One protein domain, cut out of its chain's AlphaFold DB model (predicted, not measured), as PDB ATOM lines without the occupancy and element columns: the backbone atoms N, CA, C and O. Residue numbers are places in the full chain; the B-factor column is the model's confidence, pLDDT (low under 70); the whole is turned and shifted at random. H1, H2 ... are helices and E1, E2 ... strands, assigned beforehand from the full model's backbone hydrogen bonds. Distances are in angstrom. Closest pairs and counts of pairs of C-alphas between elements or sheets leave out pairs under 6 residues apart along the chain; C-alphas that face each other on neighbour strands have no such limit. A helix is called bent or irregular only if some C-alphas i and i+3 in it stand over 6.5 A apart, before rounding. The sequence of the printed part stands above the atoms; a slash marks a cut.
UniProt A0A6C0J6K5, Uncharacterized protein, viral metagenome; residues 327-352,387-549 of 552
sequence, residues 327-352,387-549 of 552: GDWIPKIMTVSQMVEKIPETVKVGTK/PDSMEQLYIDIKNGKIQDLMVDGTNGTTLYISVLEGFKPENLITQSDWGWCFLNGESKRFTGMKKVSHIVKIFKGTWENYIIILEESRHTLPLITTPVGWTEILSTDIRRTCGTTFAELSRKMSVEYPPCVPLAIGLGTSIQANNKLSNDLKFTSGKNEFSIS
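This is residues 327 to 352 and 387 to 549 of the 552 residues of an uncharacterized protein of viral metagenome (UniProt A0A6C0J6K5). A strongly twisted, branched sheet of ten strands runs through the domain, with two short helices, H1 and H2, over one face. The longest axis runs from the kinked helix H3, off the sheet at one end, to the hairpin E9 and E10 at the other. The 189 printed residues hold, in order, E1 H1 E2 H2 E3 E4 E5 E6 E7 H3 E8 E9 E10, with neighbour strands antiparallel. The class is mixed, helices and strands, with under half of the residues in named elements. The whole is compact, with a radius of gyration of the C-alphas of 16.2 A and spans of 51 by 37 by 31 A.

Edge strand E1, residues 330 to 333, is antiparallel to E4, residues 413 to 421, with N 330 and O 421 within hydrogen-bond range at 2.9 A. H1, residues 336 to 342, is on the sheet at a height of 5.8 A, over none of its strands. Edge strand E2, residues 346 to 348, pairs with E6, residues 449 to 460: N 347 and O 455, 2.8 A. H2, residues 390 to 398, is on the same face as H1, 7.8 A over the sheet and across E6 at 69 degrees on the local plane; their closest C-alphas, Tyr 394 and Ile 455, are 7.0 A apart. E3, residues 406 to 408, has E6 on one side (N 407 and O 450, 2.9 A) and E9, residues 537 to 541, on the other (N 406 and O 540, 2.9 A). E4 forms a hairpin with E5, residues 434 to 438 (N 418 and O 435, 2.9 A); E1 and E8, residues 521 to 527, lie on the other side of E4. E6 bends by 72 degrees at residue 453 and forms a hairpin with E7, residues 463 to 470 (N 456 and O 467, 2.8 A). E8 pairs with E7 (N 468 and O 523, 2.8 A) and with E4 (N 415 and O 522, 2.9 A). H3, residues 492 to 507, is not on the sheet. E9 and E10, residues 544 to 548, form a hairpin (N 539 and O 546, 2.9 A). In H1 and H2 every O i to N i+4 pair is within hydrogen-bond range; in H3, 8 of 12 are.

E1 begins at C-alpha 330 (407.249, 460.446, 374.058). E4 is 24.6 A long, E6 29.3 A, E7 21.7 A and E8 19.2 A. H3, 20.9 A, is irregular, with C-alphas 497 and 500 7.8 A apart. E10 ends at C-alpha 548 (391.135, 430.333, 381.611).

The farthest C-alphas, Thr 497 and Lys 543, are 51.9 A apart. Residues 353 to 386 are not printed; C-alphas 352 and 387 are 19.5 A apart across this cut. The links E4 to E5, E7 to H3 and H3 to E8 are long. Mean pLDDT of the printed part is 81.3, with 24 residues under 70, among them 440 to 444 and 473 to 479.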
ATOM      1  N   GLY A 327     417.270 460.693 377.624       83.50
ATOM      2  CA  GLY A 327     416.962 461.638 376.555       83.50
ATOM      3  C   GLY A 327     415.487 462.041 376.540       83.50
ATOM      4  O   GLY A 327     414.711 461.665 377.424       83.50
ATOM      5  N   ASP A 328     415.115 462.809 375.521       83.88
ATOM      6  CA  ASP A 328     413.725 463.173 375.272       83.88
ATOM      7  C   ASP A 328     413.000 461.999 374.618       83.88
ATOM      8  O   ASP A 328     413.469 461.433 373.628       83.88
ATOM      9  N   TRP A 329     411.854 461.624 375.179       87.25
ATOM     10  CA  TRP A 329     411.028 460.559 374.633       87.25
ATOM     11  C   TRP A 329     409.548 460.825 374.870       87.25
ATOM     12  O   TRP A 329     409.178 461.504 375.829       87.25
ATOM     13  N   ILE A 330     408.702 460.288 373.990       87.06
ATOM     14  CA  ILE A 330     407.249 460.446 374.058       87.06
ATOM     15  C   ILE A 330     406.576 459.091 373.786       87.06
ATOM     16  O   ILE A 330     406.861 458.444 372.773       87.06
ATOM     17  N   PRO A 331     405.681 458.621 374.674       88.38
ATOM     18  CA  PRO A 331     404.917 457.408 374.431       88.38
ATOM     19  C   PRO A 331     403.788 457.678 373.429       88.38
ATOM     20  O   PRO A 331     402.896 458.488 373.680       88.38
ATOM     21  N   LYS A 332     403.782 456.934 372.326       90.00
ATOM     22  CA  LYS A 332     402.782 457.027 371.258       90.00
ATOM     23  C   LYS A 332     402.096 455.691 371.045       90.00
ATOM     24  O   LYS A 332     402.758 454.697 370.748       90.00
ATOM     25  N   ILE A 333     400.777 455.643 371.205       89.25
ATOM     26  CA  ILE A 333     400.017 454.391 371.072       89.25
ATOM     27  C   ILE A 333     400.228 453.807 369.674       89.25
ATOM     28  O   ILE A 333     400.118 454.510 368.671       89.25
ATOM     29  N   MET A 334     400.535 452.515 369.606       90.50
ATOM     30  CA  MET A 334     400.729 451.823 368.339       90.50
ATOM     31  C   MET A 334     399.412 451.631 367.601       90.50
ATOM     32  O   MET A 334     398.366 451.348 368.193       90.50
ATOM     33  N   THR A 335     399.488 451.676 366.278       89.69
ATOM     34  CA  THR A 335     398.459 451.082 365.427       89.69
ATOM     35  C   THR A 335     398.586 449.558 365.450       89.69
ATOM     36  O   THR A 335     399.669 449.016 365.685       89.69
ATOM     37  N   VAL A 336     397.502 448.836 365.162       88.69
ATOM     38  CA  VAL A 336     397.554 447.368 365.020       88.69
ATOM     39  C   VAL A 336     398.575 446.956 363.952       88.69
ATOM     40  O   VAL A 336     399.310 445.995 364.150       88.69
ATOM     41  N   SER A 337     398.682 447.708 362.852       88.00
ATOM     42  CA  SER A 337     399.671 447.451 361.797       88.00
ATOM     43  C   SER A 337     401.111 447.588 362.300       88.00
ATOM     44  O   SER A 337     401.918 446.697 362.059       88.00
ATOM     45  N   GLN A 338     401.417 448.653 363.049       89.56
ATOM     46  CA  GLN A 338     402.744 448.854 363.643       89.56
ATOM     47  C   GLN A 338     403.089 447.754 364.650       89.56
ATOM     48  O   GLN A 338     404.223 447.288 364.690       89.56
ATOM     49  N   MET A 339     402.114 447.332 365.456       91.19
ATOM     50  CA  MET A 339     402.280 446.246 366.419       91.19
ATOM     51  C   MET A 339     402.628 444.924 365.720       91.19
ATOM     52  O   MET A 339     403.571 444.257 366.134       91.19
ATOM     53  N   VAL A 340     401.908 444.570 364.649       89.44
ATOM     54  CA  VAL A 340     402.172 443.352 363.859       89.44
ATOM     55  C   VAL A 340     403.567 443.384 363.230       89.44
ATOM     56  O   VAL A 340     404.244 442.363 363.201       89.44
ATOM     57  N   GLU A 341     404.014 444.546 362.753       87.44
ATOM     58  CA  GLU A 341     405.347 444.713 362.163       87.44
ATOM     59  C   GLU A 341     406.469 444.616 363.211       87.44
ATOM     60  O   GLU A 341     407.499 443.987 362.973       87.44
ATOM     61  N   LYS A 342     406.280 445.238 364.382       85.06
ATOM     62  CA  LYS A 342     407.333 445.398 365.396       85.06
ATOM     63  C   LYS A 342     407.412 444.266 366.416       85.06
ATOM     64  O   LYS A 342     408.447 444.128 367.071       85.06
ATOM     65  N   ILE A 343     406.348 443.481 366.599       87.62
ATOM     66  CA  ILE A 343     406.275 442.452 367.645       87.62
ATOM     67  C   ILE A 343     406.106 441.063 367.008       87.62
ATOM     68  O   ILE A 343     404.981 440.688 366.669       87.62
ATOM     69  N   PRO A 344     407.192 440.267 366.895       82.62
ATOM     70  CA  PRO A 344     407.175 438.964 366.218       82.62
ATOM     71  C   PRO A 344     406.200 437.940 366.810       82.62
ATOM     72  O   PRO A 344     405.652 437.115 366.089       82.62
ATOM     73  N   GLU A 345     405.957 437.998 368.120       84.62
ATOM     74  CA  GLU A 345     405.067 437.082 368.855       84.62
ATOM     75  C   GLU A 345     403.593 437.537 368.827       84.62
ATOM     76  O   GLU A 345     402.836 437.364 369.789       84.62
ATOM     77  N   THR A 346     403.186 438.165 367.724       89.94
ATOM     78  CA  THR A 346     401.806 438.575 367.460       89.94
ATOM     79  C   THR A 346     401.120 437.530 366.591       89.94
ATOM     80  O   THR A 346     401.547 437.275 365.466       89.94
ATOM     81  N   VAL A 347     400.008 436.969 367.066       90.38
ATOM     82  CA  VAL A 347     399.151 436.068 366.282       90.38
ATOM     83  C   VAL A 347     397.819 436.739 365.983       90.38
ATOM     84  O   VAL A 347     397.193 437.331 366.861       90.38
ATOM     85  N   LYS A 348     397.375 436.658 364.728       90.56
ATOM     86  CA  LYS A 348     396.065 437.153 364.301       90.56
ATOM     87  C   LYS A 348     395.013 436.067 364.505       90.56
ATOM     88  O   LYS A 348     395.222 434.923 364.115       90.56
ATOM     89  N   VAL A 349     393.866 436.427 365.068       86.38
ATOM     90  CA  VAL A 349     392.714 435.520 365.134       86.38
ATOM     91  C   VAL A 349     392.047 435.483 363.756       86.38
ATOM     92  O   VAL A 349     391.797 436.525 363.149       86.38
ATOM     93  N   GLY A 350     391.806 434.281 363.226       74.44
ATOM     94  CA  GLY A 350     391.167 434.089 361.917       74.44
ATOM     95  C   GLY A 350     392.117 433.952 360.723       74.44
ATOM     96  O   GLY A 350     391.687 434.095 359.576       74.44
ATOM     97  N   THR A 351     393.404 433.658 360.940       55.34
ATOM     98  CA  THR A 351     394.308 433.257 359.848       55.34
ATOM     99  C   THR A 351     393.841 431.937 359.227       55.34
ATOM    100  O   THR A 351     394.022 430.869 359.806       55.34
ATOM    101  N   LYS A 352     393.280 431.987 358.011       44.00
ATOM    102  CA  LYS A 352     393.281 430.817 357.122       44.00
ATOM    103  C   LYS A 352     394.741 430.485 356.826       44.00
ATOM    104  O   LYS A 352     395.453 431.333 356.292       44.00
ATOM    105  N   PRO A 387     391.027 425.329 375.162       83.31
ATOM    106  CA  PRO A 387     392.219 425.741 375.886       83.31
ATOM    107  C   PRO A 387     391.944 425.958 377.376       83.31
ATOM    108  O   PRO A 387     391.011 426.669 377.748       83.31
ATOM    109  N   ASP A 388     392.795 425.388 378.221       82.81
ATOM    110  CA  ASP A 388     392.788 425.560 379.678       82.81
ATOM    111  C   ASP A 388     393.863 426.548 380.169       82.81
ATOM    112  O   ASP A 388     393.889 426.916 381.345       82.81
ATOM    113  N   SER A 389     394.730 427.010 379.265       85.88
ATOM    114  CA  SER A 389     395.829 427.941 379.518       85.88
ATOM    115  C   SER A 389     395.977 428.957 378.382       85.88
ATOM    116  O   SER A 389     395.593 428.704 377.237       85.88
ATOM    117  N   MET A 390     396.558 430.125 378.689       87.56
ATOM    118  CA  MET A 390     396.822 431.157 377.675       87.56
ATOM    119  C   MET A 390     397.816 430.683 376.614       87.56
ATOM    120  O   MET A 390     397.678 431.053 375.450       87.56
ATOM    121  N   GLU A 391     398.773 429.834 376.998       87.62
ATOM    122  CA  GLU A 391     399.728 429.259 376.055       87.62
ATOM    123  C   GLU A 391     399.037 428.305 375.080       87.62
ATOM    124  O   GLU A 391     399.230 428.411 373.869       87.62
ATOM    125  N   GLN A 392     398.160 427.426 375.578       86.12
ATOM    126  CA  GLN A 392     397.390 426.545 374.705       86.12
ATOM    127  C   GLN A 392     396.476 427.346 373.770       86.12
ATOM    128  O   GLN A 392     396.382 427.023 372.590       86.12
ATOM    129  N   LEU A 393     395.851 428.423 374.260       89.12
ATOM    130  CA  LEU A 393     395.033 429.318 373.437       89.12
ATOM    131  C   LEU A 393     395.867 429.985 372.333       89.12
ATOM    132  O   LEU A 393     395.450 430.009 371.175       89.12
ATOM    133  N   TYR A 394     397.054 430.493 372.673       89.19
ATOM    134  CA  TYR A 394     397.988 431.099 371.723       89.19
ATOM    135  C   TYR A 394     398.412 430.106 370.631       89.19
ATOM    136  O   TYR A 394     398.334 430.427 369.443       89.19
ATOM    137  N   ILE A 395     398.797 428.886 371.018       86.12
ATOM    138  CA  ILE A 395     399.180 427.807 370.095       86.12
ATOM    139  C   ILE A 395     397.996 427.392 369.210       86.12
ATOM    140  O   ILE A 395     398.161 427.249 367.997       86.12
ATOM    141  N   ASP A 396     396.799 427.240 369.779       85.69
ATOM    142  CA  ASP A 396     395.595 426.836 369.047       85.69
ATOM    143  C   ASP A 396     395.180 427.881 367.995       85.69
ATOM    144  O   ASP A 396     394.758 427.515 366.895       85.69
ATOM    145  N   ILE A 397     395.350 429.176 368.277       87.56
ATOM    146  CA  ILE A 397     395.137 430.251 367.291       87.56
ATOM    147  C   ILE A 397     396.233 430.224 366.224       87.56
ATOM    148  O   ILE A 397     395.933 430.253 365.030       87.56
ATOM    149  N   LYS A 398     397.503 430.127 366.638       84.88
ATOM    150  CA  LYS A 398     398.664 430.093 365.733       84.88
ATOM    151  C   LYS A 398     398.579 428.944 364.727       84.88
ATOM    152  O   LYS A 398     398.914 429.122 363.560       84.88
ATOM    153  N   ASN A 399     398.083 427.791 365.169       81.50
ATOM    154  CA  ASN A 399     397.896 426.596 364.347       81.50
ATOM    155  C   ASN A 399     396.575 426.601 363.551       81.50
ATOM    156  O   ASN A 399     396.297 425.650 362.822       81.50
ATOM    157  N   GLY A 400     395.743 427.639 363.688       77.88
ATOM    158  CA  GLY A 400     394.473 427.773 362.969       77.88
ATOM    159  C   GLY A 400     393.334 426.883 363.485       77.88
ATOM    160  O   GLY A 400     392.320 426.754 362.793       77.88
ATOM    161  N   LYS A 401     393.473 426.283 364.678       81.75
ATOM    162  CA  LYS A 401     392.418 425.504 365.360       81.75
ATOM    163  C   LYS A 401     391.309 426.420 365.888       81.75
ATOM    164  O   LYS A 401     390.139 426.058 365.808       81.75
ATOM    165  N   ILE A 402     391.665 427.614 366.370       82.31
ATOM    166  CA  ILE A 402     390.719 428.669 366.765       82.31
ATOM    167  C   ILE A 402     390.789 429.803 365.741       82.31
ATOM    168  O   ILE A 402     391.828 430.441 365.572       82.31
ATOM    169  N   GLN A 403     389.678 430.046 365.045       83.62
ATOM    170  CA  GLN A 403     389.581 431.042 363.965       83.62
ATOM    171  C   GLN A 403     388.637 432.203 364.294       83.62
ATOM    172  O   GLN A 403     388.680 433.227 363.619       83.62
ATOM    173  N   ASP A 404     387.816 432.058 365.331       86.50
ATOM    174  CA  ASP A 404     386.951 433.107 365.856       86.50
ATOM    175  C   ASP A 404     387.027 433.076 367.380       86.50
ATOM    176  O   ASP A 404     386.981 432.003 367.984       86.50
ATOM    177  N   LEU A 405     387.207 434.240 367.996       92.06
ATOM    178  CA  LEU A 405     387.393 434.350 369.435       92.06
ATOM    179  C   LEU A 405     386.793 435.656 369.935       92.06
ATOM    180  O   LEU A 405     387.122 436.743 369.454       92.06
ATOM    181  N   MET A 406     385.965 435.550 370.964       92.19
ATOM    182  CA  MET A 406     385.540 436.683 371.773       92.19
ATOM    183  C   MET A 406     386.009 436.496 373.214       92.19
ATOM    184  O   MET A 406     386.170 435.367 373.675       92.19
ATOM    185  N   VAL A 407     386.202 437.601 373.927       91.25
ATOM    186  CA  VAL A 407     386.599 437.640 375.338       91.25
ATOM    187  C   VAL A 407     385.654 438.541 376.126       91.25
ATOM    188  O   VAL A 407     385.243 439.591 375.628       91.25
ATOM    189  N   ASP A 408     385.307 438.157 377.350       89.12
ATOM    190  CA  ASP A 408     384.563 439.024 378.265       89.12
ATOM    191  C   ASP A 408     385.487 440.121 378.817       89.12
ATOM    192  O   ASP A 408     386.415 439.857 379.584       89.12
ATOM    193  N   GLY A 409     385.224 441.370 378.433       82.75
ATOM    194  CA  GLY A 409     385.993 442.531 378.882       82.75
ATOM    195  C   GLY A 409     385.782 442.910 380.346       82.75
ATOM    196  O   GLY A 409     386.615 443.619 380.903       82.75
ATOM    197  N   THR A 410     384.717 442.418 380.989       79.88
ATOM    198  CA  THR A 410     384.236 442.912 382.293       79.88
ATOM    199  C   THR A 410     385.250 442.745 383.430       79.88
ATOM    200  O   THR A 410     385.316 443.591 384.320       79.88
ATOM    201  N   ASN A 411     386.056 441.679 383.391       71.44
ATOM    202  CA  ASN A 411     387.068 441.368 384.410       71.44
ATOM    203  C   ASN A 411     388.512 441.539 383.899       71.44
ATOM    204  O   ASN A 411     389.470 441.213 384.603       71.44
ATOM    205  N   GLY A 412     388.686 442.029 382.669       74.06
ATOM    206  CA  GLY A 412     389.998 442.224 382.067       74.06
ATOM    207  C   GLY A 412     390.662 443.520 382.534       74.06
ATOM    208  O   GLY A 412     390.013 444.540 382.752       74.06
ATOM    209  N   THR A 413     391.991 443.516 382.656       83.19
ATOM    210  CA  THR A 413     392.738 444.763 382.882       83.19
ATOM    211  C   THR A 413     393.023 445.412 381.538       83.19
ATOM    212  O   THR A 413     393.618 444.778 380.670       83.19
ATOM    213  N   THR A 414     392.606 446.665 381.345       85.06
ATOM    214  CA  THR A 414     392.867 447.354 380.074       85.06
ATOM    215  C   THR A 414     394.354 447.653 379.923       85.06
ATOM    216  O   THR A 414     395.020 448.056 380.879       85.06
ATOM    217  N   LEU A 415     394.870 447.462 378.716       88.19
ATOM    218  CA  LEU A 415     396.257 447.711 378.370       88.19
ATOM    219  C   LEU A 415     396.354 448.301 376.964       88.19
ATOM    220  O   LEU A 415     395.541 447.986 376.092       88.19
ATOM    221  N   TYR A 416     397.385 449.109 376.736       88.88
ATOM    222  CA  TYR A 416     397.793 449.526 375.397       88.88
ATOM    223  C   TYR A 416     399.273 449.229 375.137       88.88
ATOM    224  O   TYR A 416     400.075 449.125 376.071       88.88
ATOM    225  N   ILE A 417     399.623 449.110 373.858       90.44
ATOM    226  CA  ILE A 417     401.000 449.015 373.365       90.44
ATOM    227  C   ILE A 417     401.371 450.350 372.716       90.44
ATOM    228  O   ILE A 417     400.563 450.946 372.001       90.44
ATOM    229  N   SER A 418     402.584 450.837 372.959       90.44
ATOM    230  CA  SER A 418     403.091 452.092 372.402       90.44
ATOM    231  C   SER A 418     404.506 451.976 371.873       90.44
ATOM    232  O   SER A 418     405.328 451.252 372.431       90.44
ATOM    233  N   VAL A 419     404.804 452.782 370.861       90.69
ATOM    234  CA  VAL A 419     406.170 453.182 370.527       90.69
ATOM    235  C   VAL A 419     406.633 454.180 371.586       90.69
ATOM    236  O   VAL A 419     405.871 455.060 371.986       90.69
ATOM    237  N   LEU A 420     407.864 454.041 372.058       88.88
ATOM    238  CA  LEU A 420     408.536 455.042 372.881       88.88
ATOM    239  C   LEU A 420     409.431 455.864 371.951       88.88
ATOM    240  O   LEU A 420     410.619 455.588 371.803       88.88
ATOM    241  N   GLU A 421     408.828 456.825 371.253       87.31
ATOM    242  CA  GLU A 421     409.520 457.633 370.250       87.31
ATOM    243  C   GLU A 421     410.630 458.450 370.925       87.31
ATOM    244  O   GLU A 421     410.410 459.024 371.987       87.31
ATOM    245  N   GLY A 422     411.839 458.445 370.356       84.38
ATOM    246  CA  GLY A 422     413.030 459.066 370.958       84.38
ATOM    247  C   GLY A 422     413.771 458.194 371.983       84.38
ATOM    248  O   GLY A 422     414.925 458.477 372.311       84.38
ATOM    249  N   PHE A 423     413.177 457.086 372.438       86.44
ATOM    250  CA  PHE A 423     413.847 456.163 373.349       86.44
ATOM    251  C   PHE A 423     414.865 455.295 372.606       86.44
ATOM    252  O   PHE A 423     414.576 454.717 371.558       86.44
ATOM    253  N   LYS A 424     416.065 455.155 373.171       87.25
ATOM    254  CA  LYS A 424     417.096 454.283 372.599       87.25
ATOM    255  C   LYS A 424     416.740 452.807 372.839       87.25
ATOM    256  O   LYS A 424     416.571 452.440 374.005       87.25
ATOM    257  N   PRO A 425     416.649 451.949 371.804       86.06
ATOM    258  CA  PRO A 425     416.250 450.550 371.964       86.06
ATOM    259  C   PRO A 425     417.066 449.771 373.003       86.06
ATOM    260  O   PRO A 425     416.505 448.998 373.779       86.06
ATOM    261  N   GLU A 426     418.376 450.011 373.087       85.62
ATOM    262  CA  GLU A 426     419.287 449.382 374.052       85.62
ATOM    263  C   GLU A 426     418.968 449.713 375.523       85.62
ATOM    264  O   GLU A 426     419.381 448.995 376.442       85.62
ATOM    265  N   ASN A 427     418.199 450.777 375.761       86.81
ATOM    266  CA  ASN A 427     417.761 451.160 377.095       86.81
ATOM    267  C   ASN A 427     416.534 450.367 377.566       86.81
ATOM    268  O   ASN A 427     416.202 450.436 378.752       86.81
ATOM    269  N   LEU A 428     415.874 449.606 376.686       82.44
ATOM    270  CA  LEU A 428     414.739 448.746 377.026       82.44
ATOM    271  C   LEU A 428     415.141 447.273 377.104       82.44
ATOM    272  O   LEU A 428     416.013 446.785 376.386       82.44
ATOM    273  N   ILE A 429     414.434 446.518 377.942       77.12
ATOM    274  CA  ILE A 429     414.575 445.060 378.046       77.12
ATOM    275  C   ILE A 429     414.139 444.335 376.764       77.12
ATOM    276  O   ILE A 429     414.584 443.222 376.482       77.12
ATOM    277  N   THR A 430     413.265 444.966 375.977       71.81
ATOM    278  CA  THR A 430     412.825 444.469 374.671       71.81
ATOM    279  C   THR A 430     413.903 444.625 373.602       71.81
ATOM    280  O   THR A 430     413.776 443.979 372.565       71.81
ATOM    281  N   GLN A 431     414.951 445.426 373.852       79.31
ATOM    282  CA  GLN A 431     415.927 445.866 372.845       79.31
ATOM    283  C   GLN A 431     415.240 446.420 371.589       79.31
ATOM    284  O   GLN A 431     415.641 446.163 370.457       79.31
ATOM    285  N   SER A 432     414.141 447.137 371.804       81.50
ATOM    286  CA  SER A 432     413.277 447.673 370.762       81.50
ATOM    287  C   SER A 432     412.744 449.035 371.197       81.50
ATOM    288  O   SER A 432     412.996 449.466 372.317       81.50
ATOM    289  N   ASP A 433     412.019 449.725 370.329       85.50
ATOM    290  CA  ASP A 433     411.481 451.070 370.561       85.50
ATOM    291  C   ASP A 433     410.024 451.044 371.047       85.50
ATOM    292  O   ASP A 433     409.258 451.970 370.793       85.50
ATOM    293  N   TRP A 434     409.608 449.975 371.731       88.69
ATOM    294  CA  TRP A 434     408.220 449.796 372.150       88.69
ATOM    295  C   TRP A 434     408.059 449.276 373.572       88.69
ATOM    296  O   TRP A 434     408.934 448.617 374.141       88.69
ATOM    297  N   GLY A 435     406.883 449.565 374.121       87.50
ATOM    298  CA  GLY A 435     406.445 449.164 375.445       87.50
ATOM    299  C   GLY A 435     404.944 448.955 375.541       87.50
ATOM    300  O   GLY A 435     404.205 449.135 374.578       87.50
ATOM    301  N   TRP A 436     404.492 448.574 376.730       88.38
ATOM    302  CA  TRP A 436     403.078 448.417 377.052       88.38
ATOM    303  C   TRP A 436     402.765 449.060 378.397       88.38
ATOM    304  O   TRP A 436     403.661 449.240 379.221       88.38
ATOM    305  N   CYS A 437     401.508 449.407 378.641       86.06
ATOM    306  CA  CYS A 437     401.074 449.960 379.920       86.06
ATOM    307  C   CYS A 437     399.718 449.384 380.319       86.06
ATOM    308  O   CYS A 437     398.745 449.480 379.569       86.06
ATOM    309  N   PHE A 438     399.666 448.807 381.520       83.62
ATOM    310  CA  PHE A 438     398.416 448.447 382.178       83.62
ATOM    311  C   PHE A 438     397.771 449.701 382.770       83.62
ATOM    312  O   PHE A 438     398.369 450.383 383.606       83.62
ATOM    313  N   LEU A 439     396.530 449.974 382.380       79.62
ATOM    314  CA  LEU A 439     395.734 451.095 382.874       79.62
ATOM    315  C   LEU A 439     395.038 450.709 384.184       79.62
ATOM    316  O   LEU A 439     393.816 450.560 384.263       79.62
ATOM    317  N   ASN A 440     395.846 450.478 385.219       65.81
ATOM    318  CA  ASN A 440     395.371 450.066 386.538       65.81
ATOM    319  C   ASN A 440     394.431 451.136 387.123       65.81
ATOM    320  O   ASN A 440     394.815 452.293 387.258       65.81
ATOM    321  N   GLY A 441     393.200 450.745 387.467       59.31
ATOM    322  CA  GLY A 441     392.151 451.662 387.941       59.31
ATOM    323  C   GLY A 441     391.149 452.101 386.865       59.31
ATOM    324  O   GLY A 441     390.072 452.579 387.205       59.31
ATOM    325  N   GLU A 442     391.430 451.842 385.584       63.78
ATOM    326  CA  GLU A 442     390.502 452.059 384.463       63.78
ATOM    327  C   GLU A 442     389.911 450.732 383.952       63.78
ATOM    328  O   GLU A 442     389.684 450.530 382.758       63.78
ATOM    329  N   SER A 443     389.655 449.793 384.866       55.06
ATOM    330  CA  SER A 443     389.284 448.395 384.586       55.06
ATOM    331  C   SER A 443     387.920 448.189 383.910       55.06
ATOM    332  O   SER A 443     387.501 447.054 383.731       55.06
ATOM    333  N   LYS A 444     387.216 449.257 383.513       60.72
ATOM    334  CA  LYS A 444     385.872 449.190 382.913       60.72
ATOM    335  C   LYS A 444     385.791 449.752 381.489       60.72
ATOM    336  O   LYS A 444     384.698 450.081 381.037       60.72
ATOM    337  N   ARG A 445     386.915 449.894 380.768       73.56
ATOM    338  CA  ARG A 445     386.892 450.419 379.381       73.56
ATOM    339  C   ARG A 445     386.184 449.482 378.400       73.56
ATOM    340  O   ARG A 445     385.549 449.953 377.461       73.56
ATOM    341  N   PHE A 446     386.253 448.175 378.639       79.50
ATOM    342  CA  PHE A 446     385.555 447.163 377.854       79.50
ATOM    343  C   PHE A 446     384.572 446.411 378.753       79.50
ATOM    344  O   PHE A 446     384.943 445.941 379.820       79.50
ATOM    345  N   THR A 447     383.316 446.294 378.327       79.44
ATOM    346  CA  THR A 447     382.278 445.547 379.054       79.44
ATOM    347  C   THR A 447     381.607 444.536 378.136       79.44
ATOM    348  O   THR A 447     381.315 444.858 376.977       79.44
ATOM    349  N   GLY A 448     381.326 443.344 378.664       85.31
ATOM    350  CA  GLY A 448     380.726 442.237 377.919       85.31
ATOM    351  C   GLY A 448     381.666 441.611 376.886       85.31
ATOM    352  O   GLY A 448     382.863 441.900 376.847       85.31
ATOM    353  N   MET A 449     381.105 440.755 376.030       88.88
ATOM    354  CA  MET A 449     381.867 440.014 375.023       88.88
ATOM    355  C   MET A 449     382.381 440.937 373.913       88.88
ATOM    356  O   MET A 449     381.607 441.626 373.244       88.88
ATOM    357  N   LYS A 450     383.697 440.930 373.699       89.94
ATOM    358  CA  LYS A 450     384.397 441.701 372.667       89.94
ATOM    359  C   LYS A 450     385.163 440.777 371.742       89.94
ATOM    360  O   LYS A 450     385.798 439.829 372.193       89.94
ATOM    361  N   LYS A 451     385.112 441.068 370.445       90.50
ATOM    362  CA  LYS A 451     385.813 440.284 369.433       90.50
ATOM    363  C   LYS A 451     387.318 440.527 369.513       90.50
ATOM    364  O   LYS A 451     387.763 441.670 369.642       90.50
ATOM    365  N   VAL A 452     388.092 439.448 369.465       92.12
ATOM    366  CA  VAL A 452     389.553 439.475 369.543       92.12
ATOM    367  C   VAL A 452     390.126 439.533 368.133       92.12
ATOM    368  O   VAL A 452     389.823 438.687 367.299       92.12
ATOM    369  N   SER A 453     390.986 440.516 367.877       91.75
ATOM    370  CA  SER A 453     391.698 440.655 366.603       91.75
ATOM    371  C   SER A 453     393.052 439.940 366.615       91.75
ATOM    372  O   SER A 453     393.399 439.249 365.657       91.75
ATOM    373  N   HIS A 454     393.822 440.101 367.694       93.31
ATOM    374  CA  HIS A 454     395.174 439.563 367.829       93.31
ATOM    375  C   HIS A 454     395.451 439.169 369.278       93.31
ATOM    376  O   HIS A 454     394.902 439.767 370.206       93.31
ATOM    377  N   ILE A 455     396.355 438.212 369.466       92.75
ATOM    378  CA  ILE A 455     397.000 437.952 370.750       92.75
ATOM    379  C   ILE A 455     398.491 438.231 370.588       92.75
ATOM    380  O   ILE A 455     399.127 437.727 369.667       92.75
ATOM    381  N   VAL A 456     399.043 439.038 371.485       91.50
ATOM    382  CA  VAL A 456     400.475 439.309 371.568       91.50
ATOM    383  C   VAL A 456     401.014 438.606 372.799       91.50
ATOM    384  O   VAL A 456     400.553 438.866 373.916       91.50
ATOM    385  N   LYS A 457     401.998 437.732 372.604       89.12
ATOM    386  CA  LYS A 457     402.737 437.109 373.699       89.12
ATOM    387  C   LYS A 457     404.010 437.906 373.964       89.12
ATOM    388  O   LYS A 457     404.820 438.134 373.072       89.12
ATOM    389  N   ILE A 458     404.211 438.320 375.208       82.06
ATOM    390  CA  ILE A 458     405.431 438.995 375.647       82.06
ATOM    391  C   ILE A 458     406.116 438.117 376.681       82.06
ATOM    392  O   ILE A 458     405.669 438.038 377.825       82.06
ATOM    393  N   PHE A 459     407.228 437.503 376.280       75.00
ATOM    394  CA  PHE A 459     408.084 436.716 377.163       75.00
ATOM    395  C   PHE A 459     409.443 437.400 377.336       75.00
ATOM    396  O   PHE A 459     410.295 437.341 376.443       75.00
ATOM    397  N   LYS A 460     409.643 438.104 378.456       67.25
ATOM    398  CA  LYS A 460     410.902 438.814 378.751       67.25
ATOM    399  C   LYS A 460     411.230 438.774 380.243       67.25
ATOM    400  O   LYS A 460     410.482 439.278 381.077       67.25
ATOM    401  N   GLY A 461     412.393 438.210 380.573       66.19
ATOM    402  CA  GLY A 461     412.848 438.059 381.955       66.19
ATOM    403  C   GLY A 461     411.945 437.107 382.738       66.19
ATOM    404  O   GLY A 461     411.815 435.946 382.374       66.19
ATOM    405  N   THR A 462     411.332 437.606 383.810       59.59
ATOM    406  CA  THR A 462     410.360 436.865 384.632       59.59
ATOM    407  C   THR A 462     408.908 437.125 384.225       59.59
ATOM    408  O   THR A 462     408.009 436.711 384.950       59.59
ATOM    409  N   TRP A 463     408.656 437.882 383.149       66.81
ATOM    410  CA  TRP A 463     407.295 438.213 382.732       66.81
ATOM    411  C   TRP A 463     406.879 437.412 381.519       66.81
ATOM    412  O   TRP A 463     407.505 437.485 380.460       66.81
ATOM    413  N   GLU A 464     405.754 436.738 381.685       81.69
ATOM    414  CA  GLU A 464     404.986 436.166 380.602       81.69
ATOM    415  C   GLU A 464     403.623 436.860 380.586       81.69
ATOM    416  O   GLU A 464     402.754 436.599 381.419       81.69
ATOM    417  N   ASN A 465     403.470 437.821 379.676       85.00
ATOM    418  CA  ASN A 465     402.237 438.583 379.511       85.00
ATOM    419  C   ASN A 465     401.555 438.208 378.201       85.00
ATOM    420  O   ASN A 465     402.211 438.057 377.170       85.00
ATOM    421  N   TYR A 466     400.231 438.151 378.242       89.00
ATOM    422  CA  TYR A 466     399.391 438.026 377.063       89.00
ATOM    423  C   TYR A 466     398.556 439.287 376.930       89.00
ATOM    424  O   TYR A 466     397.890 439.714 377.877       89.00
ATOM    425  N   ILE A 467     398.600 439.876 375.743       90.75
ATOM    426  CA  ILE A 467     397.807 441.045 375.389       90.75
ATOM    427  C   ILE A 467     396.809 440.621 374.322       90.75
ATOM    428  O   ILE A 467     397.186 440.161 373.250       90.75
ATOM    429  N   ILE A 468     395.532 440.789 374.623       91.75
ATOM    430  CA  ILE A 468     394.404 440.422 373.780       91.75
ATOM    431  C   ILE A 468     393.886 441.710 373.146       91.75
ATOM    432  O   ILE A 468     393.223 442.508 373.808       91.75
ATOM    433  N   ILE A 469     394.219 441.935 371.878       92.44
ATOM    434  CA  ILE A 469     393.865 443.149 371.138       92.44
ATOM    435  C   ILE A 469     392.443 443.015 370.618       92.44
ATOM    436  O   ILE A 469     392.136 442.089 369.864       92.44
ATOM    437  N   LEU A 470     391.581 443.957 370.981       89.31
ATOM    438  CA  LEU A 470     390.159 443.903 370.651       89.31
ATOM    439  C   LEU A 470     389.868 444.612 369.324       89.31
ATOM    440  O   LEU A 470     390.521 445.598 368.977       89.31
ATOM    441  N   GLU A 471     388.879 444.120 368.580       84.94
ATOM    442  CA  GLU A 471     388.321 444.866 367.449       84.94
ATOM    443  C   GLU A 471     387.645 446.164 367.937       84.94
ATOM    444  O   GLU A 471     387.190 446.254 369.076       84.94
ATOM    445  N   GLU A 472     387.610 447.191 367.077       70.38
ATOM    446  CA  GLU A 472     386.964 448.494 367.344       70.38
ATOM    447  C   GLU A 472     387.486 449.279 368.568       70.38
ATOM    448  O   GLU A 472     386.841 450.218 369.039       70.38
ATOM    449  N   SER A 473     388.709 448.987 369.028       68.62
ATOM    450  CA  SER A 473     389.388 449.650 370.157       68.62
ATOM    451  C   SER A 473     389.490 451.186 370.063       68.62
ATOM    452  O   SER A 473     389.737 451.866 371.056       68.62
ATOM    453  N   ARG A 474     389.275 451.752 368.869       64.69
ATOM    454  CA  ARG A 474     389.216 453.197 368.612       64.69
ATOM    455  C   ARG A 474     388.014 453.881 369.276       64.69
ATOM    456  O   ARG A 474     388.116 455.054 369.627       64.69
ATOM    457  N   HIS A 475     386.877 453.195 369.402       57.53
ATOM    458  CA  HIS A 475     385.603 453.803 369.819       57.53
ATOM    459  C   HIS A 475     385.375 453.784 371.338       57.53
ATOM    460  O   HIS A 475     384.355 454.271 371.824       57.53
ATOM    461  N   THR A 476     386.319 453.247 372.110       53.72
ATOM    462  CA  THR A 476     386.152 453.008 373.546       53.72
ATOM    463  C   THR A 476     386.819 454.085 374.411       53.72
ATOM    464  O   THR A 476     387.906 453.874 374.946       53.72
ATOM    465  N   LEU A 477     386.076 455.184 374.633       54.59
ATOM    466  CA  LEU A 477     386.111 456.041 375.842       54.59
ATOM    467  C   LEU A 477     387.408 456.900 376.029       54.59
ATOM    468  O   LEU A 477     388.299 456.820 375.192       54.59
ATOM    469  N   PRO A 478     387.499 457.834 377.013       60.69
ATOM    470  CA  PRO A 478     388.308 459.063 376.922       60.69
ATOM    471  C   PRO A 478     389.818 458.826 376.777       60.69
ATOM    472  O   PRO A 478     390.319 457.753 377.126       60.69
ATOM    473  N   LEU A 479     390.526 459.863 376.299       68.62
ATOM    474  CA  LEU A 479     391.984 459.903 376.121       68.62
ATOM    475  C   LEU A 479     392.695 459.268 377.331       68.62
ATOM    476  O   LEU A 479     392.589 459.758 378.450       68.62
ATOM    477  N   ILE A 480     393.404 458.161 377.097       75.69
ATOM    478  CA  ILE A 480     394.423 457.602 377.991       75.69
ATOM    479  C   ILE A 480     395.449 458.700 378.277       75.69
ATOM    480  O   ILE A 480     396.139 459.178 377.374       75.69
ATOM    481  N   THR A 481     395.536 459.093 379.541       74.25
ATOM    482  CA  THR A 481     396.503 460.083 380.032       74.25
ATOM    483  C   THR A 481     397.677 459.440 380.752       74.25
ATOM    484  O   THR A 481     398.639 460.133 381.053       74.25
ATOM    485  N   THR A 482     397.598 458.144 381.061       79.25
ATOM    486  CA  THR A 482     398.627 457.419 381.810       79.25
ATOM    487  C   THR A 482     399.687 456.877 380.849       79.25
ATOM    488  O   THR A 482     399.361 455.991 380.059       79.25
ATOM    489  N   PRO A 483     400.934 457.375 380.902       82.50
ATOM    490  CA  PRO A 483     402.016 456.934 380.031       82.50
ATOM    491  C   PRO A 483     402.690 455.647 380.527       82.50
ATOM    492  O   PRO A 483     402.564 455.240 381.685       82.50
ATOM    493  N   VAL A 484     403.474 455.012 379.649       82.56
ATOM    494  CA  VAL A 484     404.320 453.863 380.007       82.56
ATOM    495  C   VAL A 484     405.389 454.330 380.993       82.56
ATOM    496  O   VAL A 484     406.300 455.058 380.614       82.56
ATOM    497  N   GLY A 485     405.290 453.926 382.262       75.81
ATOM    498  CA  GLY A 485     406.180 454.427 383.322       75.81
ATOM    499  C   GLY A 485     406.680 453.384 384.316       75.81
ATOM    500  O   GLY A 485     407.178 453.743 385.377       75.81
ATOM    501  N   TRP A 486     406.544 452.093 384.026       78.44
ATOM    502  CA  TRP A 486     406.997 451.031 384.927       78.44
ATOM    503  C   TRP A 486     408.473 450.701 384.651       78.44
ATOM    504  O   TRP A 486     408.887 450.503 383.513       78.44
ATOM    505  N   THR A 487     409.289 450.698 385.705       80.12
ATOM    506  CA  THR A 487     410.771 450.689 385.650       80.12
ATOM    507  C   THR A 487     411.364 449.420 385.052       80.12
ATOM    508  O   THR A 487     412.492 449.378 384.575       80.12
ATOM    509  N   GLU A 488     410.583 448.366 385.130       75.62
ATOM    510  CA  GLU A 488     410.797 447.027 384.637       75.62
ATOM    511  C   GLU A 488     410.990 446.973 383.115       75.62
ATOM    512  O   GLU A 488     411.746 446.136 382.629       75.62
ATOM    513  N   ILE A 489     410.406 447.897 382.350       80.44
ATOM    514  CA  ILE A 489     410.640 447.936 380.902       80.44
ATOM    515  C   ILE A 489     412.092 448.303 380.543       80.44
ATOM    516  O   ILE A 489     412.548 448.024 379.435       80.44
ATOM    517  N   LEU A 490     412.834 448.909 381.472       83.06
ATOM    518  CA  LEU A 490     414.214 449.333 381.266       83.06
ATOM    519  C   LEU A 490     415.180 448.145 381.315       83.06
ATOM    520  O   LEU A 490     415.011 447.202 382.094       83.06
ATOM    521  N   SER A 491     416.259 448.228 380.539       82.94
ATOM    522  CA  SER A 491     417.384 447.302 380.655       82.94
ATOM    523  C   SER A 491     418.008 447.385 382.055       82.94
ATOM    524  O   SER A 491     417.942 448.416 382.724       82.94
ATOM    525  N   THR A 492     418.614 446.295 382.535       78.00
ATOM    526  CA  THR A 492     419.097 446.183 383.926       78.00
ATOM    527  C   THR A 492     420.006 447.340 384.355       78.00
ATOM    528  O   THR A 492     419.890 447.829 385.481       78.00
ATOM    529  N   ASP A 493     420.894 447.798 383.472       77.25
ATOM    530  CA  ASP A 493     421.849 448.868 383.781       77.25
ATOM    531  C   ASP A 493     421.180 450.248 383.810       77.25
ATOM    532  O   ASP A 493     421.426 451.047 384.722       77.25
ATOM    533  N   ILE A 494     420.250 450.499 382.886       85.38
ATOM    534  CA  ILE A 494     419.447 451.724 382.885       85.38
ATOM    535  C   ILE A 494     418.498 451.739 384.079       85.38
ATOM    536  O   ILE A 494     418.399 452.757 384.759       85.38
ATOM    537  N   ARG A 495     417.881 450.609 384.427       83.38
ATOM    538  CA  ARG A 495     417.014 450.469 385.603       83.38
ATOM    539  C   ARG A 495     417.748 450.777 386.907       83.38
ATOM    540  O   ARG A 495     417.181 451.427 387.779       83.38
ATOM    541  N   ARG A 496     419.005 450.350 387.054       77.00
ATOM    542  CA  ARG A 496     419.826 450.678 388.238       77.00
ATOM    543  C   ARG A 496     420.082 452.176 388.382       77.00
ATOM    544  O   ARG A 496     420.178 452.661 389.503       77.00
ATOM    545  N   THR A 497     420.190 452.879 387.259       78.88
ATOM    546  CA  THR A 497     420.569 454.297 387.215       78.88
ATOM    547  C   THR A 497     419.353 455.222 387.255       78.88
ATOM    548  O   THR A 497     419.359 456.225 387.960       78.88
ATOM    549  N   CYS A 498     418.299 454.874 386.516       83.38
ATOM    550  CA  CYS A 498     417.132 455.718 386.256       83.38
ATOM    551  C   CYS A 498     415.823 455.116 386.778       83.38
ATOM    552  O   CYS A 498     414.768 455.724 386.635       83.38
ATOM    553  N   GLY A 499     415.837 453.916 387.365       81.88
ATOM    554  CA  GLY A 499     414.607 453.245 387.788       81.88
ATOM    555  C   GLY A 499     413.812 454.054 388.810       81.88
ATOM    556  O   GLY A 499     412.595 454.135 388.712       81.88
ATOM    557  N   THR A 500     414.473 454.735 389.745       74.19
ATOM    558  CA  THR A 500     413.783 455.521 390.784       74.19
ATOM    559  C   THR A 500     413.066 456.767 390.251       74.19
ATOM    560  O   THR A 500     412.194 457.296 390.926       74.19
ATOM    561  N   THR A 501     413.426 457.249 389.064       85.75
ATOM    562  CA  THR A 501     412.987 458.526 388.459       85.75
ATOM    563  C   THR A 501     412.186 458.326 387.177       85.75
ATOM    564  O   THR A 501     411.398 459.193 386.812       85.75
ATOM    565  N   PHE A 502     412.336 457.185 386.502       85.94
ATOM    566  CA  PHE A 502     411.666 456.878 385.237       85.94
ATOM    567  C   PHE A 502     410.143 456.989 385.329       85.94
ATOM    568  O   PHE A 502     409.523 457.652 384.503       85.94
ATOM    569  N   ALA A 503     409.545 456.406 386.371       81.81
ATOM    570  CA  ALA A 503     408.103 456.475 386.596       81.81
ATOM    571  C   ALA A 503     407.607 457.909 386.831       81.81
ATOM    572  O   ALA A 503     406.467 458.241 386.516       81.81
ATOM    573  N   GLU A 504     408.443 458.773 387.402       81.50
ATOM    574  CA  GLU A 504     408.094 460.175 387.624       81.50
ATOM    575  C   GLU A 504     408.207 461.014 386.362       81.50
ATOM    576  O   GLU A 504     407.326 461.822 386.086       81.50
ATOM    577  N   LEU A 505     409.284 460.813 385.603       84.69
ATOM    578  CA  LEU A 505     409.489 461.463 384.314       84.69
ATOM    579  C   LEU A 505     408.371 461.080 383.352       84.69
ATOM    580  O   LEU A 505     407.751 461.959 382.767       84.69
ATOM    581  N   SER A 506     408.055 459.785 383.290       85.19
ATOM    582  CA  SER A 506     406.941 459.268 382.508       85.19
ATOM    583  C   SER A 506     405.632 459.954 382.892       85.19
ATOM    584  O   SER A 506     404.994 460.530 382.026       85.19
ATOM    585  N   ARG A 507     405.274 460.032 384.186       80.62
ATOM    586  CA  ARG A 507     404.040 460.703 384.659       80.62
ATOM    587  C   ARG A 507     403.892 462.171 384.230       80.62
ATOM    588  O   ARG A 507     402.779 462.686 384.281       80.62
ATOM    589  N   LYS A 508     404.977 462.851 383.845       80.44
ATOM    590  CA  LYS A 508     404.957 464.240 383.352       80.44
ATOM    591  C   LYS A 508     404.758 464.344 381.833       80.44
ATOM    592  O   LYS A 508     404.606 465.452 381.330       80.44
ATOM    593  N   MET A 509     404.774 463.226 381.111       82.75
ATOM    594  CA  MET A 509     404.648 463.171 379.655       82.75
ATOM    595  C   MET A 509     403.199 462.951 379.220       82.75
ATOM    596  O   MET A 509     402.438 462.236 379.869       82.75
ATOM    597  N   SER A 510     402.830 463.534 378.081       82.94
ATOM    598  CA  SER A 510     401.570 463.240 377.399       82.94
ATOM    599  C   SER A 510     401.687 461.979 376.543       82.94
ATOM    600  O   SER A 510     402.728 461.728 375.940       82.94
ATOM    601  N   VAL A 511     400.597 461.214 376.444       85.00
ATOM    602  CA  VAL A 511     400.484 460.084 375.510       85.00
ATOM    603  C   VAL A 511     399.975 460.584 374.158       85.00
ATOM    604  O   VAL A 511     398.937 461.243 374.095       85.00
ATOM    605  N   GLU A 512     400.682 460.254 373.079       86.94
ATOM    606  CA  GLU A 512     400.287 460.601 371.710       86.94
ATOM    607  C   GLU A 512     399.445 459.516 371.026       86.94
ATOM    608  O   GLU A 512     399.595 458.317 371.278       86.94
ATOM    609  N   TYR A 513     398.594 459.950 370.088       82.38
ATOM    610  CA  TYR A 513     397.675 459.096 369.336       82.38
ATOM    611  C   TYR A 513     397.940 459.190 367.833       82.38
ATOM    612  O   TYR A 513     398.019 460.297 367.296       82.38
ATOM    613  N   PRO A 514     398.017 458.058 367.116       79.62
ATOM    614  CA  PRO A 514     398.064 458.075 365.664       79.62
ATOM    615  C   PRO A 514     396.675 458.418 365.087       79.62
ATOM    616  O   PRO A 514     395.650 457.980 365.621       79.62
ATOM    617  N   PRO A 515     396.600 459.186 363.985       69.44
ATOM    618  CA  PRO A 515     395.326 459.575 363.395       69.44
ATOM    619  C   PRO A 515     394.635 458.402 362.676       69.44
ATOM    620  O   PRO A 515     395.220 457.729 361.833       69.44
ATOM    621  N   CYS A 516     393.344 458.218 362.964       58.91
ATOM    622  CA  CYS A 516     392.371 457.482 362.144       58.91
ATOM    623  C   CYS A 516     392.621 455.989 361.822       58.91
ATOM    624  O   CYS A 516     392.260 455.539 360.737       58.91
ATOM    625  N   VAL A 517     393.127 455.188 362.764       70.94
ATOM    626  CA  VAL A 517     393.466 453.763 362.538       70.94
ATOM    627  C   VAL A 517     393.137 452.866 363.746       70.94
ATOM    628  O   VAL A 517     393.010 453.384 364.857       70.94
ATOM    629  N   PRO A 518     392.979 451.536 363.565       82.06
ATOM    630  CA  PRO A 518     392.851 450.594 364.678       82.06
ATOM    631  C   PRO A 518     394.066 450.668 365.605       82.06
ATOM    632  O   PRO A 518     395.207 450.584 365.142       82.06
ATOM    633  N   LEU A 519     393.822 450.811 366.907       87.19
ATOM    634  CA  LEU A 519     394.864 450.967 367.922       87.19
ATOM    635  C   LEU A 519     395.167 449.631 368.606       87.19
ATOM    636  O   LEU A 519     394.267 448.817 368.824       87.19
ATOM    637  N   ALA A 520     396.425 449.432 368.993       90.12
ATOM    638  CA  ALA A 520     396.891 448.283 369.765       90.12
ATOM    639  C   ALA A 520     396.494 448.416 371.251       90.12
ATOM    640  O   ALA A 520     397.335 448.551 372.140       90.12
ATOM    641  N   ILE A 521     395.185 448.423 371.502       88.69
ATOM    642  CA  ILE A 521     394.557 448.519 372.823       88.69
ATOM    643  C   ILE A 521     393.672 447.288 373.019       88.69
ATOM    644  O   ILE A 521     392.997 446.829 372.094       88.69
ATOM    645  N   GLY A 522     393.650 446.763 374.236       89.62
ATOM    646  CA  GLY A 522     392.783 445.653 374.584       89.62
ATOM    647  C   GLY A 522     392.927 445.253 376.041       89.62
ATOM    648  O   GLY A 522     393.000 446.113 376.919       89.62
ATOM    649  N   LEU A 523     392.955 443.950 376.301       88.25
ATOM    650  CA  LEU A 523     393.047 443.388 377.646       88.25
ATOM    651  C   LEU A 523     394.423 442.766 377.862       88.25
ATOM    652  O   LEU A 523     394.919 442.041 377.006       88.25
ATOM    653  N   GLY A 524     395.036 443.020 379.011       86.69
ATOM    654  CA  GLY A 524     396.287 442.398 379.421       86.69
ATOM    655  C   GLY A 524     396.078 441.412 380.566       86.69
ATOM    656  O   GLY A 524     395.303 441.666 381.491       86.69
ATOM    657  N   THR A 525     396.826 440.313 380.544       85.62
ATOM    658  CA  THR A 525     397.001 439.418 381.693       85.62
ATOM    659  C   THR A 525     398.456 438.973 381.796       85.62
ATOM    660  O   THR A 525     399.174 438.923 380.797       85.62
ATOM    661  N   SER A 526     398.893 438.663 383.013       81.06
ATOM    662  CA  SER A 526     400.232 438.152 383.307       81.06
ATOM    663  C   SER A 526     400.145 436.765 383.939       81.06
ATOM    664  O   SER A 526     399.242 436.521 384.750       81.06
ATOM    665  N   ILE A 527     401.076 435.876 383.589       77.62
ATOM    666  CA  ILE A 527     401.304 434.609 384.287       77.62
ATOM    667  C   ILE A 527     402.226 434.878 385.480       77.62
ATOM    668  O   ILE A 527     403.338 435.389 385.347       77.62
ATOM    669  N   GLN A 528     401.738 434.559 386.674       67.44
ATOM    670  CA  GLN A 528     402.476 434.651 387.927       67.44
ATOM    671  C   GLN A 528     403.478 433.493 388.058       67.44
ATOM    672  O   GLN A 528     403.346 432.465 387.404       67.44
ATOM    673  N   ALA A 529     404.453 433.614 388.966       60.91
ATOM    674  CA  ALA A 529     405.508 432.610 389.173       60.91
ATOM    675  C   ALA A 529     405.004 431.193 389.539       60.91
ATOM    676  O   ALA A 529     405.749 430.227 389.431       60.91
ATOM    677  N   ASN A 530     403.749 431.063 389.972       60.44
ATOM    678  CA  ASN A 530     403.062 429.796 390.246       60.44
ATOM    679  C   ASN A 530     402.256 429.273 389.036       60.44
ATOM    680  O   ASN A 530     401.363 428.448 389.216       60.44
ATOM    681  N   ASN A 531     402.520 429.787 387.832       63.94
ATOM    682  CA  ASN A 531     401.779 429.530 386.594       63.94
ATOM    683  C   ASN A 531     400.285 429.910 386.635       63.94
ATOM    684  O   ASN A 531     399.507 429.448 385.801       63.94
ATOM    685  N   LYS A 532     399.858 430.770 387.572       70.44
ATOM    686  CA  LYS A 532     398.469 431.258 387.651       70.44
ATOM    687  C   LYS A 532     398.311 432.585 386.921       70.44
ATOM    688  O   LYS A 532     399.199 433.433 386.959       70.44
ATOM    689  N   LEU A 533     397.157 432.806 386.295       73.75
ATOM    690  CA  LEU A 533     396.841 434.108 385.711       73.75
ATOM    691  C   LEU A 533     396.634 435.188 386.777       73.75
ATOM    692  O   LEU A 533     396.265 434.920 387.917       73.75
ATOM    693  N   SER A 534     396.838 436.443 386.391       70.56
ATOM    694  CA  SER A 534     396.485 437.592 387.231       70.56
ATOM    695  C   SER A 534     394.967 437.730 387.444       70.56
ATOM    696  O   SER A 534     394.536 437.983 388.574       70.56
ATOM    697  N   ASN A 535     394.180 437.475 386.391       73.31
ATOM    698  CA  ASN A 535     392.720 437.586 386.338       73.31
ATOM    699  C   ASN A 535     392.121 436.401 385.566       73.31
ATOM    700  O   ASN A 535     392.744 435.921 384.615       73.31
ATOM    701  N   ASP A 536     390.913 435.978 385.945       80.31
ATOM    702  CA  ASP A 536     390.136 434.995 385.187       80.31
ATOM    703  C   ASP A 536     389.612 435.633 383.901       80.31
ATOM    704  O   ASP A 536     389.025 436.719 383.929       80.31
ATOM    705  N   LEU A 537     389.799 434.949 382.775       86.38
ATOM    706  CA  LEU A 537     389.324 435.403 381.474       86.38
ATOM    707  C   LEU A 537     388.344 434.388 380.897       86.38
ATOM    708  O   LEU A 537     388.634 433.193 380.826       86.38
ATOM    709  N   LYS A 538     387.180 434.888 380.479       89.38
ATOM    710  CA  LYS A 538     386.141 434.099 379.818       89.38
ATOM    711  C   LYS A 538     386.184 434.345 378.324       89.38
ATOM    712  O   LYS A 538     386.281 435.495 377.893       89.38
ATOM    713  N   PHE A 539     386.080 433.274 377.555       91.00
ATOM    714  CA  PHE A 539     386.159 433.298 376.107       91.00
ATOM    715  C   PHE A 539     385.000 432.535 375.478       91.00
ATOM    716  O   PHE A 539     384.488 431.570 376.047       91.00
ATOM    717  N   THR A 540     384.644 432.929 374.259       89.06
ATOM    718  CA  THR A 540     383.776 432.137 373.385       89.06
ATOM    719  C   THR A 540     384.432 431.957 372.024       89.06
ATOM    720  O   THR A 540     384.934 432.920 371.445       89.06
ATOM    721  N   SER A 541     384.399 430.735 371.497       85.25
ATOM    722  CA  SER A 541     384.843 430.400 370.138       85.25
ATOM    723  C   SER A 541     383.744 429.584 369.459       85.25
ATOM    724  O   SER A 541     383.507 428.423 369.810       85.25
ATOM    725  N   GLY A 542     383.034 430.187 368.503       78.75
ATOM    726  CA  GLY A 542     381.825 429.594 367.930       78.75
ATOM    727  C   GLY A 542     380.721 429.433 368.982       78.75
ATOM    728  O   GLY A 542     380.269 430.414 369.560       78.75
ATOM    729  N   LYS A 543     380.275 428.194 369.232       74.25
ATOM    730  CA  LYS A 543     379.247 427.879 370.250       74.25
ATOM    731  C   LYS A 543     379.822 427.509 371.623       74.25
ATOM    732  O   LYS A 543     379.052 427.291 372.552       74.25
ATOM    733  N   ASN A 544     381.144 427.403 371.738       79.31
ATOM    734  CA  ASN A 544     381.796 426.892 372.937       79.31
ATOM    735  C   ASN A 544     382.232 428.051 373.834       79.31
ATOM    736  O   ASN A 544     382.945 428.948 373.377       79.31
ATOM    737  N   GLU A 545     381.825 428.007 375.100       85.25
ATOM    738  CA  GLU A 545     382.293 428.906 376.155       85.25
ATOM    739  C   GLU A 545     383.353 428.189 376.995       85.25
ATOM    740  O   GLU A 545     383.190 427.023 377.362       85.25
ATOM    741  N   PHE A 546     384.449 428.876 377.299       86.88
ATOM    742  CA  PHE A 546     385.502 428.353 378.162       86.88
ATOM    743  C   PHE A 546     386.130 429.468 378.994       86.88
ATOM    744  O   PHE A 546     386.038 430.653 378.674       86.88
ATOM    745  N   SER A 547     386.744 429.093 380.111       85.06
ATOM    746  CA  SER A 547     387.399 430.030 381.022       85.06
ATOM    747  C   SER A 547     388.826 429.589 381.274       85.06
ATOM    748  O   SER A 547     389.068 428.428 381.602       85.06
ATOM    749  N   ILE A 548     389.756 430.530 381.180       84.50
ATOM    750  CA  ILE A 548     391.135 430.333 381.611       84.50
ATOM    751  C   ILE A 548     391.248 431.019 382.969       84.50
ATOM    752  O   ILE A 548     391.074 432.235 383.083       84.50
ATOM    753  N   SER A 549     391.443 430.214 384.010       73.56
ATOM    754  CA  SER A 549     391.305 430.647 385.402       73.56
ATOM    755  C   SER A 549     392.645 430.776 386.121       73.56
ATOM    756  O   SER A 549     393.689 430.318 385.647       73.56
TER     757      SER A 549